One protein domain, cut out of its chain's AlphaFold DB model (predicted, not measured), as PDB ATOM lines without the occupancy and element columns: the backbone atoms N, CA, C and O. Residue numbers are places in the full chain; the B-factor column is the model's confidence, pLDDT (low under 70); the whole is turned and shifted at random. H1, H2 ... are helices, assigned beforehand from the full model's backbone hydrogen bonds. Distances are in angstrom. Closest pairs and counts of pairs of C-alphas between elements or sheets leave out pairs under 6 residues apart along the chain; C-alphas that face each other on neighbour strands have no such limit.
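Overview. This is residues 191 to 292 of the 475 residues of an uncharacterized protein of Fibularhizoctonia sp. CBS 109695 (UniProt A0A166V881). A long helical hairpin, H3 and H4, makes the length; H5 caps its open end, H2 makes a corner with H3 near there, about perpendicular to it, and H1 packs on H4. The printed part has 102 residues with five named helices, H1 to H5, and no named strand: class all helix. It is compact, radius of gyration of the C-alphas 14.7 A, spanning 46 by 29 by 23 A.

Along the chain. Find C-alpha 196 at (-16.838, -6.443, 22.153); there H1, residues 196 to 201, begins. Next come H2, 209 to 219, H3, 224 to 249, 36.9 A long, H4, 256 to 275, 29.8 A, and H5, 282 to 289, ending at (-17.269, 17.928, 14.000).

Arrangement. At C-alphas Ser 198 and Gln 263, 5.4 A apart, H1 touches H4. H3 and H4 touch, closest C-alphas Val 235 and Asp 267, 5.9 A, at a shallow tilt of 23 degrees, opposite ways. C-alphas Glu 225 and Ala 287, 4.9 A apart, show H5 touching H3. Every O i to N i+4 pair is within hydrogen-bond range in H2 to H5; H1 has 0 of 2, and 1 of 3 at i+3.

Size, cuts and confidence. You will find no cut and no long link; pLDDT is under 70 at residues 249 to 257 and 277 to 280.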
ATOM      1  N   ALA A 191      -6.864  -5.183  15.444       90.19
ATOM      2  CA  ALA A 191      -8.137  -5.614  16.008       90.19
ATOM      3  C   ALA A 191      -8.133  -7.069  16.514       90.19
ATOM      4  O   ALA A 191      -9.117  -7.797  16.374       90.19
ATOM      5  N   ILE A 192      -7.022  -7.521  17.107       87.12
ATOM      6  CA  ILE A 192      -6.805  -8.939  17.458       87.12
ATOM      7  C   ILE A 192      -7.894  -9.481  18.389       87.12
ATOM      8  O   ILE A 192      -8.340 -10.620  18.246       87.12
ATOM      9  N   MET A 193      -8.337  -8.654  19.331       88.12
ATOM     10  CA  MET A 193      -9.358  -9.009  20.318       88.12
ATOM     11  C   MET A 193     -10.785  -8.620  19.883       88.12
ATOM     12  O   MET A 193     -11.737  -8.852  20.627       88.12
ATOM     13  N   GLY A 194     -10.951  -8.074  18.671       91.12
ATOM     14  CA  GLY A 194     -12.220  -7.544  18.166       91.12
ATOM     15  C   GLY A 194     -12.711  -6.310  18.931       91.12
ATOM     16  O   GLY A 194     -11.935  -5.651  19.621       91.12
ATOM     17  N   PHE A 195     -14.015  -6.021  18.820       94.88
ATOM     18  CA  PHE A 195     -14.647  -4.827  19.399       94.88
ATOM     19  C   PHE A 195     -15.839  -5.152  20.320       94.88
ATOM     20  O   PHE A 195     -16.927  -4.594  20.162       94.88
ATOM     21  N   PRO A 196     -15.713  -6.072  21.296       93.38
ATOM     22  CA  PRO A 196     -16.838  -6.443  22.153       93.38
ATOM     23  C   PRO A 196     -17.355  -5.283  23.017       93.38
ATOM     24  O   PRO A 196     -18.492  -5.346  23.483       93.38
ATOM     25  N   SER A 197     -16.570  -4.218  23.227       96.12
ATOM     26  CA  SER A 197     -17.004  -3.062  24.016       96.12
ATOM     27  C   SER A 197     -17.837  -2.033  23.238       96.12
ATOM     28  O   SER A 197     -18.286  -1.063  23.842       96.12
ATOM     29  N   SER A 198     -18.121  -2.213  21.939       94.12
ATOM     30  CA  SER A 198     -18.866  -1.205  21.153       94.12
ATOM     31  C   SER A 198     -20.248  -0.868  21.742       94.12
ATOM     32  O   SER A 198     -20.732   0.250  21.593       94.12
ATOM     33  N   GLY A 199     -20.861  -1.788  22.496       91.25
ATOM     34  CA  GLY A 199     -22.159  -1.584  23.148       91.25
ATOM     35  C   GLY A 199     -22.176  -0.625  24.350       91.25
ATOM     36  O   GLY A 199     -23.261  -0.361  24.870       91.25
ATOM     37  N   ILE A 200     -21.035  -0.083  24.811       93.31
ATOM     38  CA  ILE A 200     -20.988   0.783  26.014       93.31
ATOM     39  C   ILE A 200     -21.835   2.063  25.889       93.31
ATOM     40  O   ILE A 200     -22.269   2.613  26.901       93.31
ATOM     41  N   TYR A 201     -22.089   2.517  24.659       89.06
ATOM     42  CA  TYR A 201     -22.868   3.717  24.344       89.06
ATOM     43  C   TYR A 201     -24.287   3.425  23.855       89.06
ATOM     44  O   TYR A 201     -25.000   4.338  23.438       89.06
ATOM     45  N   SER A 202     -24.715   2.167  23.945       89.00
ATOM     46  CA  SER A 202     -26.077   1.771  23.620       89.00
ATOM     47  C   SER A 202     -27.100   2.572  24.429       89.00
ATOM     48  O   SER A 202     -26.913   2.840  25.618       89.00
ATOM     49  N   GLU A 203     -28.238   2.892  23.812       85.56
ATOM     50  CA  GLU A 203     -29.362   3.586  24.458       85.56
ATOM     51  C   GLU A 203     -29.828   2.878  25.748       85.56
ATOM     52  O   GLU A 203     -30.190   3.519  26.745       85.56
ATOM     53  N   SER A 204     -29.731   1.544  25.762       86.75
ATOM     54  CA  SER A 204     -30.021   0.693  26.922       86.75
ATOM     55  C   SER A 204     -29.178   1.035  28.160       86.75
ATOM     56  O   SER A 204     -29.640   0.881  29.295       86.75
ATOM     57  N   LEU A 205     -27.983   1.591  27.954       90.06
ATOM     58  CA  LEU A 205     -27.027   2.000  28.983       90.06
ATOM     59  C   LEU A 205     -27.019   3.516  29.239       90.06
ATOM     60  O   LEU A 205     -26.120   4.034  29.903       90.06
ATOM     61  N   SER A 206     -28.051   4.242  28.797       88.62
ATOM     62  CA  SER A 206     -28.209   5.692  29.027       88.62
ATOM     63  C   SER A 206     -27.987   6.130  30.486       88.62
ATOM     64  O   SER A 206     -27.451   7.205  30.738       88.62
ATOM     65  N   HIS A 207     -28.324   5.280  31.459       89.31
ATOM     66  CA  HIS A 207     -28.145   5.532  32.895       89.31
ATOM     67  C   HIS A 207     -26.678   5.523  33.388       89.31
ATOM     68  O   HIS A 207     -26.400   6.005  34.493       89.31
ATOM     69  N   ALA A 208     -25.750   4.953  32.614       92.06
ATOM     70  CA  ALA A 208     -24.314   4.896  32.904       92.06
ATOM     71  C   ALA A 208     -23.483   5.810  31.983       92.06
ATOM     72  O   ALA A 208     -22.338   6.127  32.303       92.06
ATOM     73  N   ARG A 209     -24.074   6.288  30.879       89.88
ATOM     74  CA  ARG A 209     -23.398   7.038  29.810       89.88
ATOM     75  C   ARG A 209     -22.534   8.201  30.307       89.88
ATOM     76  O   ARG A 209     -21.361   8.254  29.968       89.88
ATOM     77  N   SER A 210     -23.070   9.092  31.143       90.69
ATOM     78  CA  SER A 210     -22.315  10.269  31.613       90.69
ATOM     79  C   SER A 210     -21.063   9.905  32.427       90.69
ATOM     80  O   SER A 210     -20.052  10.598  32.354       90.69
ATOM     81  N   GLU A 211     -21.105   8.818  33.201       94.69
ATOM     82  CA  GLU A 211     -19.947   8.352  33.977       94.69
ATOM     83  C   GLU A 211     -18.910   7.678  33.074       94.69
ATOM     84  O   GLU A 211     -17.720   7.962  33.199       94.69
ATOM     85  N   ILE A 212     -19.367   6.867  32.115       94.38
ATOM     86  CA  ILE A 212     -18.519   6.257  31.083       94.38
ATOM     87  C   ILE A 212     -17.800   7.341  30.263       94.38
ATOM     88  O   ILE A 212     -16.591   7.267  30.076       94.38
ATOM     89  N   GLU A 213     -18.498   8.397  29.839       93.12
ATOM     90  CA  GLU A 213     -17.891   9.508  29.088       93.12
ATOM     91  C   GLU A 213     -16.800  10.220  29.881       93.12
ATOM     92  O   GLU A 213     -15.736  10.500  29.335       93.12
ATOM     93  N   LYS A 214     -17.019  10.474  31.176       94.88
ATOM     94  CA  LYS A 214     -15.994  11.080  32.040       94.88
ATOM     95  C   LYS A 214     -14.754  10.199  32.147       94.88
ATOM     96  O   LYS A 214     -13.641  10.714  32.073       94.88
ATOM     97  N   LEU A 215     -14.943   8.889  32.303       97.06
ATOM     98  CA  LEU A 215     -13.845   7.926  32.372       97.06
ATOM     99  C   LEU A 215     -13.094   7.826  31.043       97.06
ATOM    100  O   LEU A 215     -11.867   7.776  31.051       97.06
ATOM    101  N   ILE A 216     -13.802   7.864  29.911       96.94
ATOM    102  CA  ILE A 216     -13.185   7.848  28.582       96.94
ATOM    103  C   ILE A 216     -12.399   9.132  28.318       96.94
ATOM    104  O   ILE A 216     -11.244   9.060  27.910       96.94
ATOM    105  N   ILE A 217     -12.968  10.299  28.627       96.62
ATOM    106  CA  ILE A 217     -12.256  11.580  28.529       96.62
ATOM    107  C   ILE A 217     -10.996  11.550  29.399       96.62
ATOM    108  O   ILE A 217      -9.920  11.896  28.917       96.62
ATOM    109  N   ALA A 218     -11.095  11.084  30.647       97.25
ATOM    110  CA  ALA A 218      -9.943  10.957  31.538       97.25
ATOM    111  C   ALA A 218      -8.880   9.984  30.989       97.25
ATOM    112  O   ALA A 218      -7.697  10.321  30.969       97.25
ATOM    113  N   GLY A 219      -9.289   8.815  30.481       97.38
ATOM    114  CA  GLY A 219      -8.398   7.828  29.855       97.38
ATOM    115  C   GLY A 219      -7.757   8.308  28.544       97.38
ATOM    116  O   GLY A 219      -6.686   7.836  28.161       97.38
ATOM    117  N   CYS A 220      -8.366   9.297  27.892       97.38
ATOM    118  CA  CYS A 220      -7.831  10.028  26.744       97.38
ATOM    119  C   CYS A 220      -7.078  11.311  27.154       97.38
ATOM    120  O   CYS A 220      -7.007  12.273  26.389       97.38
ATOM    121  N   GLY A 221      -6.528  11.358  28.374       96.81
ATOM    122  CA  GLY A 221      -5.709  12.474  28.860       96.81
ATOM    123  C   GLY A 221      -6.486  13.774  29.088       96.81
ATOM    124  O   GLY A 221      -5.896  14.850  29.077       96.81
ATOM    125  N   GLY A 222      -7.807  13.698  29.248       96.06
ATOM    126  CA  GLY A 222      -8.687  14.858  29.380       96.06
ATOM    127  C   GLY A 222      -9.071  15.521  28.051       96.06
ATOM    128  O   GLY A 222      -9.719  16.564  28.073       96.06
ATOM    129  N   SER A 223      -8.692  14.950  26.900       96.38
ATOM    130  CA  SER A 223      -8.887  15.571  25.584       96.38
ATOM    131  C   SER A 223     -10.103  15.020  24.838       96.38
ATOM    132  O   SER A 223     -10.139  13.849  24.460       96.38
ATOM    133  N   ALA A 224     -11.072  15.892  24.542       95.31
ATOM    134  CA  ALA A 224     -12.210  15.569  23.678       95.31
ATOM    135  C   ALA A 224     -11.775  15.192  22.248       95.31
ATOM    136  O   ALA A 224     -12.373  14.311  21.631       95.31
ATOM    137  N   GLU A 225     -10.709  15.815  21.736       96.69
ATOM    138  CA  GLU A 225     -10.140  15.488  20.424       96.69
ATOM    139  C   GLU A 225      -9.574  14.073  20.384       96.69
ATOM    140  O   GLU A 225      -9.751  13.365  19.395       96.69
ATOM    141  N   GLU A 226      -8.912  13.639  21.457       97.69
ATOM    142  CA  GLU A 226      -8.388  12.275  21.526       97.69
ATOM    143  C   GLU A 226      -9.523  11.250  21.647       97.69
ATOM    144  O   GLU A 226      -9.452  10.196  21.021       97.69
ATOM    145  N   VAL A 227     -10.619  11.575  22.345       97.00
ATOM    146  CA  VAL A 227     -11.834  10.736  22.336       97.00
ATOM    147  C   VAL A 227     -12.398  10.593  20.922       97.00
ATOM    148  O   VAL A 227     -12.672   9.471  20.495       97.00
ATOM    149  N   ALA A 228     -12.525  11.694  20.175       96.50
ATOM    150  CA  ALA A 228     -12.987  11.651  18.789       96.50
ATOM    151  C   ALA A 228     -12.055  10.792  17.918       96.50
ATOM    152  O   ALA A 228     -12.522   9.881  17.238       96.50
ATOM    153  N   LYS A 229     -10.733  11.001  17.997       97.69
ATOM    154  CA  LYS A 229      -9.739  10.190  17.267       97.69
ATOM    155  C   LYS A 229      -9.871   8.701  17.576       97.69
ATOM    156  O   LYS A 229      -9.840   7.888  16.654       97.69
ATOM    157  N   VAL A 230     -10.031   8.329  18.847       97.88
ATOM    158  CA  VAL A 230     -10.241   6.931  19.251       97.88
ATOM    159  C   VAL A 230     -11.548   6.388  18.667       97.88
ATOM    160  O   VAL A 230     -11.531   5.307  18.089       97.88
ATOM    161  N   ALA A 231     -12.652   7.137  18.724       97.12
ATOM    162  CA  ALA A 231     -13.933   6.723  18.145       97.12
ATOM    163  C   ALA A 231     -13.845   6.464  16.630       97.12
ATOM    164  O   ALA A 231     -14.295   5.425  16.149       97.12
ATOM    165  N   PHE A 232     -13.222   7.375  15.877       97.69
ATOM    166  CA  PHE A 232     -13.028   7.204  14.435       97.69
ATOM    167  C   PHE A 232     -12.084   6.037  14.112       97.69
ATOM    168  O   PHE A 232     -12.375   5.255  13.205       97.69
ATOM    169  N   ARG A 233     -11.000   5.854  14.882       97.69
ATOM    170  CA  ARG A 233     -10.114   4.683  14.745       97.69
ATOM    171  C   ARG A 233     -10.852   3.377  14.993       97.69
ATOM    172  O   ARG A 233     -10.649   2.443  14.232       97.69
ATOM    173  N   ARG A 234     -11.740   3.313  15.989       97.06
ATOM    174  CA  ARG A 234     -12.572   2.123  16.223       97.06
ATOM    175  C   ARG A 234     -13.400   1.773  14.999       97.06
ATOM    176  O   ARG A 234     -13.330   0.639  14.550       97.06
ATOM    177  N   VAL A 235     -14.124   2.735  14.419       97.50
ATOM    178  CA  VAL A 235     -14.918   2.494  13.200       97.50
ATOM    179  C   VAL A 235     -14.024   1.996  12.057       97.50
ATOM    180  O   VAL A 235     -14.354   0.998  11.421       97.50
ATOM    181  N   ALA A 236     -12.869   2.631  11.836       97.25
ATOM    182  CA  ALA A 236     -11.935   2.249  10.777       97.25
ATOM    183  C   ALA A 236     -11.313   0.857  10.990       97.25
ATOM    184  O   ALA A 236     -11.300   0.035  10.077       97.25
ATOM    185  N   HIS A 237     -10.818   0.567  12.194       96.75
ATOM    186  CA  HIS A 237     -10.216  -0.724  12.518       96.75
ATOM    187  C   HIS A 237     -11.265  -1.844  12.523       96.75
ATOM    188  O   HIS A 237     -10.966  -2.950  12.083       96.75
ATOM    189  N   ASN A 238     -12.496  -1.568  12.965       94.94
ATOM    190  CA  ASN A 238     -13.601  -2.526  12.941       94.94
ATOM    191  C   ASN A 238     -14.027  -2.856  11.507       94.94
ATOM    192  O   ASN A 238     -14.147  -4.027  11.153       94.94
ATOM    193  N   LEU A 239     -14.132  -1.840  10.647       94.75
ATOM    194  CA  LEU A 239     -14.342  -2.029   9.214       94.75
ATOM    195  C   LEU A 239     -13.236  -2.889   8.585       94.75
ATOM    196  O   LEU A 239     -13.524  -3.902   7.952       94.75
ATOM    197  N   HIS A 240     -11.970  -2.540   8.821       94.25
ATOM    198  CA  HIS A 240     -10.838  -3.281   8.268       94.25
ATOM    199  C   HIS A 240     -10.779  -4.729   8.775       94.25
ATOM    200  O   HIS A 240     -10.499  -5.663   8.023       94.25
ATOM    201  N   TRP A 241     -11.073  -4.936  10.059       90.62
ATOM    202  CA  TRP A 241     -11.172  -6.262  10.650       90.62
ATOM    203  C   TRP A 241     -12.262  -7.092   9.973       90.62
ATOM    204  O   TRP A 241     -12.013  -8.237   9.602       90.62
ATOM    205  N   LEU A 242     -13.442  -6.514   9.747       89.19
ATOM    206  CA  LEU A 242     -14.538  -7.169   9.039       89.19
ATOM    207  C   LEU A 242     -14.167  -7.547   7.599       89.19
ATOM    208  O   LEU A 242     -14.464  -8.665   7.184       89.19
ATOM    209  N   GLU A 243     -13.468  -6.682   6.864       89.31
ATOM    210  CA  GLU A 243     -12.969  -6.975   5.512       89.31
ATOM    211  C   GLU A 243     -11.991  -8.158   5.495       89.31
ATOM    212  O   GLU A 243     -12.107  -9.067   4.667       89.31
ATOM    213  N   GLN A 244     -11.042  -8.181   6.435       86.88
ATOM    214  CA  GLN A 244     -10.092  -9.287   6.566       86.88
ATOM    215  C   GLN A 244     -10.781 -10.599   6.941       86.88
ATOM    216  O   GLN A 244     -10.354 -11.671   6.507       86.88
ATOM    217  N   GLN A 245     -11.806 -10.527   7.789       82.06
ATOM    218  CA  GLN A 245     -12.564 -11.694   8.209       82.06
ATOM    219  C   GLN A 245     -13.433 -12.219   7.072       82.06
ATOM    220  O   GLN A 245     -13.355 -13.409   6.800       82.06
ATOM    221  N   ASP A 246     -14.162 -11.358   6.353       76.94
ATOM    222  CA  ASP A 246     -14.968 -11.754   5.189       76.94
ATOM    223  C   ASP A 246     -14.120 -12.499   4.154       76.94
ATOM    224  O   ASP A 246     -14.497 -13.576   3.697       76.94
ATOM    225  N   ALA A 247     -12.905 -12.014   3.874       71.62
ATOM    226  CA  ALA A 247     -11.969 -12.693   2.981       71.62
ATOM    227  C   ALA A 247     -11.591 -14.118   3.444       71.62
ATOM    228  O   ALA A 247     -11.291 -14.970   2.605       71.62
ATOM    229  N   LYS A 248     -11.616 -14.391   4.756       72.12
ATOM    230  CA  LYS A 248     -11.287 -15.694   5.361       72.12
ATOM    231  C   LYS A 248     -12.507 -16.608   5.532       72.12
ATOM    232  O   LYS A 248     -12.369 -17.817   5.372       72.12
ATOM    233  N   THR A 249     -13.682 -16.063   5.858       64.12
ATOM    234  CA  THR A 249     -14.883 -16.823   6.267       64.12
ATOM    235  C   THR A 249     -15.905 -17.077   5.159       64.12
ATOM    236  O   THR A 249     -16.986 -17.569   5.460       64.12
ATOM    237  N   ARG A 250     -15.580 -16.872   3.871       58.81
ATOM    238  CA  ARG A 250     -16.454 -17.244   2.723       58.81
ATOM    239  C   ARG A 250     -16.906 -18.719   2.675       58.81
ATOM    240  O   ARG A 250     -17.622 -19.098   1.753       58.81
ATOM    241  N   LEU A 251     -16.480 -19.545   3.630       48.41
ATOM    242  CA  LEU A 251     -16.773 -20.970   3.732       48.41
ATOM    243  C   LEU A 251     -17.743 -21.341   4.875       48.41
ATOM    244  O   LEU A 251     -18.185 -22.485   4.881       48.41
ATOM    245  N   ASP A 252     -18.102 -20.432   5.800       52.38
ATOM    246  CA  ASP A 252     -19.059 -20.731   6.889       52.38
ATOM    247  C   ASP A 252     -19.867 -19.477   7.325       52.38
ATOM    248  O   ASP A 252     -19.316 -18.608   8.011       52.38
ATOM    249  N   PRO A 253     -21.134 -19.314   6.885       53.53
ATOM    250  CA  PRO A 253     -21.874 -18.050   7.013       53.53
ATOM    251  C   PRO A 253     -22.469 -17.705   8.390       53.53
ATOM    252  O   PRO A 253     -22.966 -16.590   8.543       53.53
ATOM    253  N   ASP A 254     -22.493 -18.599   9.385       58.62
ATOM    254  CA  ASP A 254     -23.484 -18.451  10.464       58.62
ATOM    255  C   ASP A 254     -23.019 -17.792  11.779       58.62
ATOM    256  O   ASP A 254     -21.932 -18.015  12.311       58.62
ATOM    257  N   THR A 255     -23.947 -16.997  12.336       56.81
ATOM    258  CA  THR A 255     -24.003 -16.317  13.655       56.81
ATOM    259  C   THR A 255     -22.883 -15.321  13.993       56.81
ATOM    260  O   THR A 255     -23.152 -14.240  14.518       56.81
ATOM    261  N   LEU A 256     -21.626 -15.630  13.673       61.09
ATOM    262  CA  LEU A 256     -20.470 -14.779  13.972       61.09
ATOM    263  C   LEU A 256     -20.454 -13.496  13.134       61.09
ATOM    264  O   LEU A 256     -19.983 -12.472  13.620       61.09
ATOM    265  N   GLN A 257     -20.975 -13.517  11.904       69.50
ATOM    266  CA  GLN A 257     -20.986 -12.329  11.045       69.50
ATOM    267  C   GLN A 257     -21.952 -11.252  11.566       69.50
ATOM    268  O   GLN A 257     -21.585 -10.079  11.624       69.50
ATOM    269  N   THR A 258     -23.142 -11.646  12.033       71.94
ATOM    270  CA  THR A 258     -24.149 -10.718  12.575       71.94
ATOM    271  C   THR A 258     -23.639  -9.980  13.813       71.94
ATOM    272  O   THR A 258     -23.764  -8.758  13.891       71.94
ATOM    273  N   ASP A 259     -22.999 -10.686  14.752       76.94
ATOM    274  CA  ASP A 259     -22.464 -10.065  15.971       76.94
ATOM    275  C   ASP A 259     -21.356  -9.043  15.673       76.94
ATOM    276  O   ASP A 259     -21.262  -8.015  16.344       76.94
ATOM    277  N   ARG A 260     -20.524  -9.285  14.654       84.88
ATOM    278  CA  ARG A 260     -19.445  -8.361  14.275       84.88
ATOM    279  C   ARG A 260     -19.980  -7.118  13.561       84.88
ATOM    280  O   ARG A 260     -19.548  -6.006  13.857       84.88
ATOM    281  N   CYS A 261     -20.968  -7.279  12.681       86.31
ATOM    282  CA  CYS A 261     -21.663  -6.147  12.063       86.31
ATOM    283  C   CYS A 261     -22.410  -5.296  13.103       86.31
ATOM    284  O   CYS A 261     -22.422  -4.069  12.997       86.31
ATOM    285  N   ASP A 262     -22.987  -5.925  14.132       86.38
ATOM    286  CA  ASP A 262     -23.582  -5.214  15.265       86.38
ATOM    287  C   ASP A 262     -22.538  -4.352  16.000       86.38
ATOM    288  O   ASP A 262     -22.840  -3.208  16.331       86.38
ATOM    289  N   GLN A 263     -21.304  -4.837  16.202       91.31
ATOM    290  CA  GLN A 263     -20.231  -4.041  16.826       91.31
ATOM    291  C   GLN A 263     -19.900  -2.787  16.008       91.31
ATOM    292  O   GLN A 263     -19.889  -1.687  16.563       91.31
ATOM    293  N   LEU A 264     -19.701  -2.927  14.689       93.62
ATOM    294  CA  LEU A 264     -19.468  -1.778  13.803       93.62
ATOM    295  C   LEU A 264     -20.644  -0.797  13.860       93.62
ATOM    296  O   LEU A 264     -20.447   0.416  13.920       93.62
ATOM    297  N   ARG A 265     -21.875  -1.313  13.884       92.19
ATOM    298  CA  ARG A 265     -23.080  -0.492  13.996       92.19
ATOM    299  C   ARG A 265     -23.116   0.319  15.283       92.19
ATOM    300  O   ARG A 265     -23.494   1.483  15.218       92.19
ATOM    301  N   GLU A 266     -22.776  -0.266  16.427       92.44
ATOM    302  CA  GLU A 266     -22.753   0.473  17.694       92.44
ATOM    303  C   GLU A 266     -21.674   1.574  17.684       92.44
ATOM    304  O   GLU A 266     -21.959   2.697  18.099       92.44
ATOM    305  N   ASP A 267     -20.485   1.315  17.121       95.44
ATOM    306  CA  ASP A 267     -19.440   2.344  16.984       95.44
ATOM    307  C   ASP A 267     -19.885   3.486  16.045       95.44
ATOM    308  O   ASP A 267     -19.743   4.666  16.374       95.44
ATOM    309  N   VAL A 268     -20.502   3.159  14.902       95.38
ATOM    310  CA  VAL A 268     -21.075   4.141  13.963       95.38
ATOM    311  C   VAL A 268     -22.212   4.938  14.612       95.38
ATOM    312  O   VAL A 268     -22.281   6.158  14.454       95.38
ATOM    313  N   ALA A 269     -23.093   4.276  15.365       92.69
ATOM    314  CA  ALA A 269     -24.191   4.924  16.078       92.69
ATOM    315  C   ALA A 269     -23.681   5.876  17.168       92.69
ATOM    316  O   ALA A 269     -24.249   6.953  17.355       92.69
ATOM    317  N   TYR A 270     -22.590   5.521  17.851       92.69
ATOM    318  CA  TYR A 270     -21.950   6.412  18.811       92.69
ATOM    319  C   TYR A 270     -21.457   7.696  18.136       92.69
ATOM    320  O   TYR A 270     -21.836   8.784  18.579       92.69
ATOM    321  N   VAL A 271     -20.703   7.581  17.033       94.38
ATOM    322  CA  VAL A 271     -20.229   8.744  16.261       94.38
ATOM    323  C   VAL A 271     -21.409   9.588  15.775       94.38
ATOM    324  O   VAL A 271     -21.425  10.795  16.001       94.38
ATOM    325  N   HIS A 272     -22.432   8.964  15.180       93.00
ATOM    326  CA  HIS A 272     -23.654   9.648  14.735       93.00
ATOM    327  C   HIS A 272     -24.312  10.438  15.876       93.00
ATOM    328  O   HIS A 272     -24.639  11.613  15.703       93.00
ATOM    329  N   SER A 273     -24.411   9.851  17.073       90.00
ATOM    330  CA  SER A 273     -24.999  10.517  18.242       90.00
ATOM    331  C   SER A 273     -24.220  11.748  18.723       90.00
ATOM    332  O   SER A 273     -24.812  12.612  19.360       90.00
ATOM    333  N   MET A 274     -22.918  11.850  18.421       90.19
ATOM    334  CA  MET A 274     -22.106  13.039  18.726       90.19
ATOM    335  C   MET A 274     -22.339  14.182  17.731       90.19
ATOM    336  O   MET A 274     -22.085  15.343  18.049       90.19
ATOM    337  N   TYR A 275     -22.815  13.870  16.524       85.25
ATOM    338  CA  TYR A 275     -23.181  14.872  15.521       85.25
ATOM    339  C   TYR A 275     -24.576  15.449  15.753       85.25
ATOM    340  O   TYR A 275     -24.817  16.612  15.416       85.25
ATOM    341  N   MET A 276     -25.472  14.656  16.344       82.69
ATOM    342  CA  MET A 276     -26.803  15.111  16.726       82.69
ATOM    343  C   MET A 276     -26.691  16.060  17.926       82.69
ATOM    344  O   MET A 276     -26.018  15.756  18.910       82.69
ATOM    345  N   MET A 277     -27.358  17.214  17.859       63.38
ATOM    346  CA  MET A 277     -27.324  18.252  18.908       63.38
ATOM    347  C   MET A 277     -27.911  17.788  20.259       63.38
ATOM    348  O   MET A 277     -27.788  18.501  21.250       63.38
ATOM    349  N   ASP A 278     -28.479  16.580  20.310       65.38
ATOM    350  CA  ASP A 278     -28.987  15.917  21.518       65.38
ATOM    351  C   ASP A 278     -27.904  15.110  22.273       65.38
ATOM    352  O   ASP A 278     -28.199  14.370  23.216       65.38
ATOM    353  N   GLY A 279     -26.637  15.219  21.856       62.03
ATOM    354  CA  GLY A 279     -25.494  14.596  22.520       62.03
ATOM    355  C   GLY A 279     -25.167  15.217  23.896       62.03
ATOM    356  O   GLY A 279     -25.354  16.413  24.111       62.03
ATOM    357  N   PRO A 280     -24.632  14.437  24.854       64.12
ATOM    358  CA  PRO A 280     -24.468  14.871  26.250       64.12
ATOM    359  C   PRO A 280     -23.315  15.855  26.525       64.12
ATOM    360  O   PRO A 280     -23.301  16.463  27.596       64.12
ATOM    361  N   SER A 281     -22.346  16.034  25.617       79.94
ATOM    362  CA  SER A 281     -21.182  16.907  25.848       79.94
ATOM    363  C   SER A 281     -20.896  17.825  24.653       79.94
ATOM    364  O   SER A 281     -20.384  17.348  23.639       79.94
ATOM    365  N   PRO A 282     -21.117  19.151  24.779       85.75
ATOM    366  CA  PRO A 282     -20.794  20.118  23.726       85.75
ATOM    367  C   PRO A 282     -19.324  20.078  23.286       85.75
ATOM    368  O   PRO A 282     -19.024  20.270  22.108       85.75
ATOM    369  N   ALA A 283     -18.407  19.790  24.217       86.88
ATOM    370  CA  ALA A 283     -16.980  19.671  23.924       86.88
ATOM    371  C   ALA A 283     -16.677  18.459  23.027       86.88
ATOM    372  O   ALA A 283     -15.890  18.577  22.088       86.88
ATOM    373  N   LEU A 284     -17.332  17.316  23.274       90.69
ATOM    374  CA  LEU A 284     -17.232  16.159  22.383       90.69
ATOM    375  C   LEU A 284     -17.859  16.481  21.024       90.69
ATOM    376  O   LEU A 284     -17.210  16.265  20.009       90.69
ATOM    377  N   CYS A 285     -19.051  17.082  20.984       90.81
ATOM    378  CA  CYS A 285     -19.685  17.462  19.718       90.81
ATOM    379  C   CYS A 285     -18.757  18.337  18.855       90.81
ATOM    380  O   CYS A 285     -18.588  18.074  17.665       90.81
ATOM    381  N   GLY A 286     -18.098  19.335  19.456       90.94
ATOM    382  CA  GLY A 286     -17.098  20.162  18.776       90.94
ATOM    383  C   GLY A 286     -15.929  19.343  18.216       90.94
ATOM    384  O   GLY A 286     -15.623  19.453  17.031       90.94
ATOM    385  N   ALA A 287     -15.329  18.477  19.037       93.81
ATOM    386  CA  ALA A 287     -14.202  17.628  18.645       93.81
ATOM    387  C   ALA A 287     -14.537  16.651  17.502       93.81
ATOM    388  O   ALA A 287     -13.734  16.455  16.592       93.81
ATOM    389  N   PHE A 288     -15.734  16.058  17.517       93.75
ATOM    390  CA  PHE A 288     -16.185  15.158  16.456       93.75
ATOM    391  C   PHE A 288     -16.411  15.894  15.137       93.75
ATOM    392  O   PHE A 288     -16.026  15.377  14.089       93.75
ATOM    393  N   ARG A 289     -16.990  17.100  15.184       91.38
ATOM    394  CA  ARG A 289     -17.269  17.928  14.000       91.38
ATOM    395  C   ARG A 289     -15.996  18.361  13.275       91.38
ATOM    396  O   ARG A 289     -15.978  18.377  12.050       91.38
ATOM    397  N   VAL A 290     -14.931  18.682  14.007       91.19
ATOM    398  CA  VAL A 290     -13.656  19.115  13.403       91.19
ATOM    399  C   VAL A 290     -12.779  17.958  12.911       91.19
ATOM    400  O   VAL A 290     -11.741  18.203  12.300       91.19
ATOM    401  N   HIS A 291     -13.164  16.702  13.160       92.25
ATOM    402  CA  HIS A 291     -12.367  15.547  12.759       92.25
ATOM    403  C   HIS A 291     -12.384  15.346  11.234       92.25
ATOM    404  O   HIS A 291     -13.431  15.151  10.616       92.25
ATOM    405  N   THR A 292     -11.201  15.335  10.624       91.56
ATOM    406  CA  THR A 292     -11.006  15.144   9.177       91.56
ATOM    407  C   THR A 292     -11.171  13.682   8.758       91.56
ATOM    408  O   THR A 292     -10.917  12.782   9.557       91.56
TER     409      THR A 292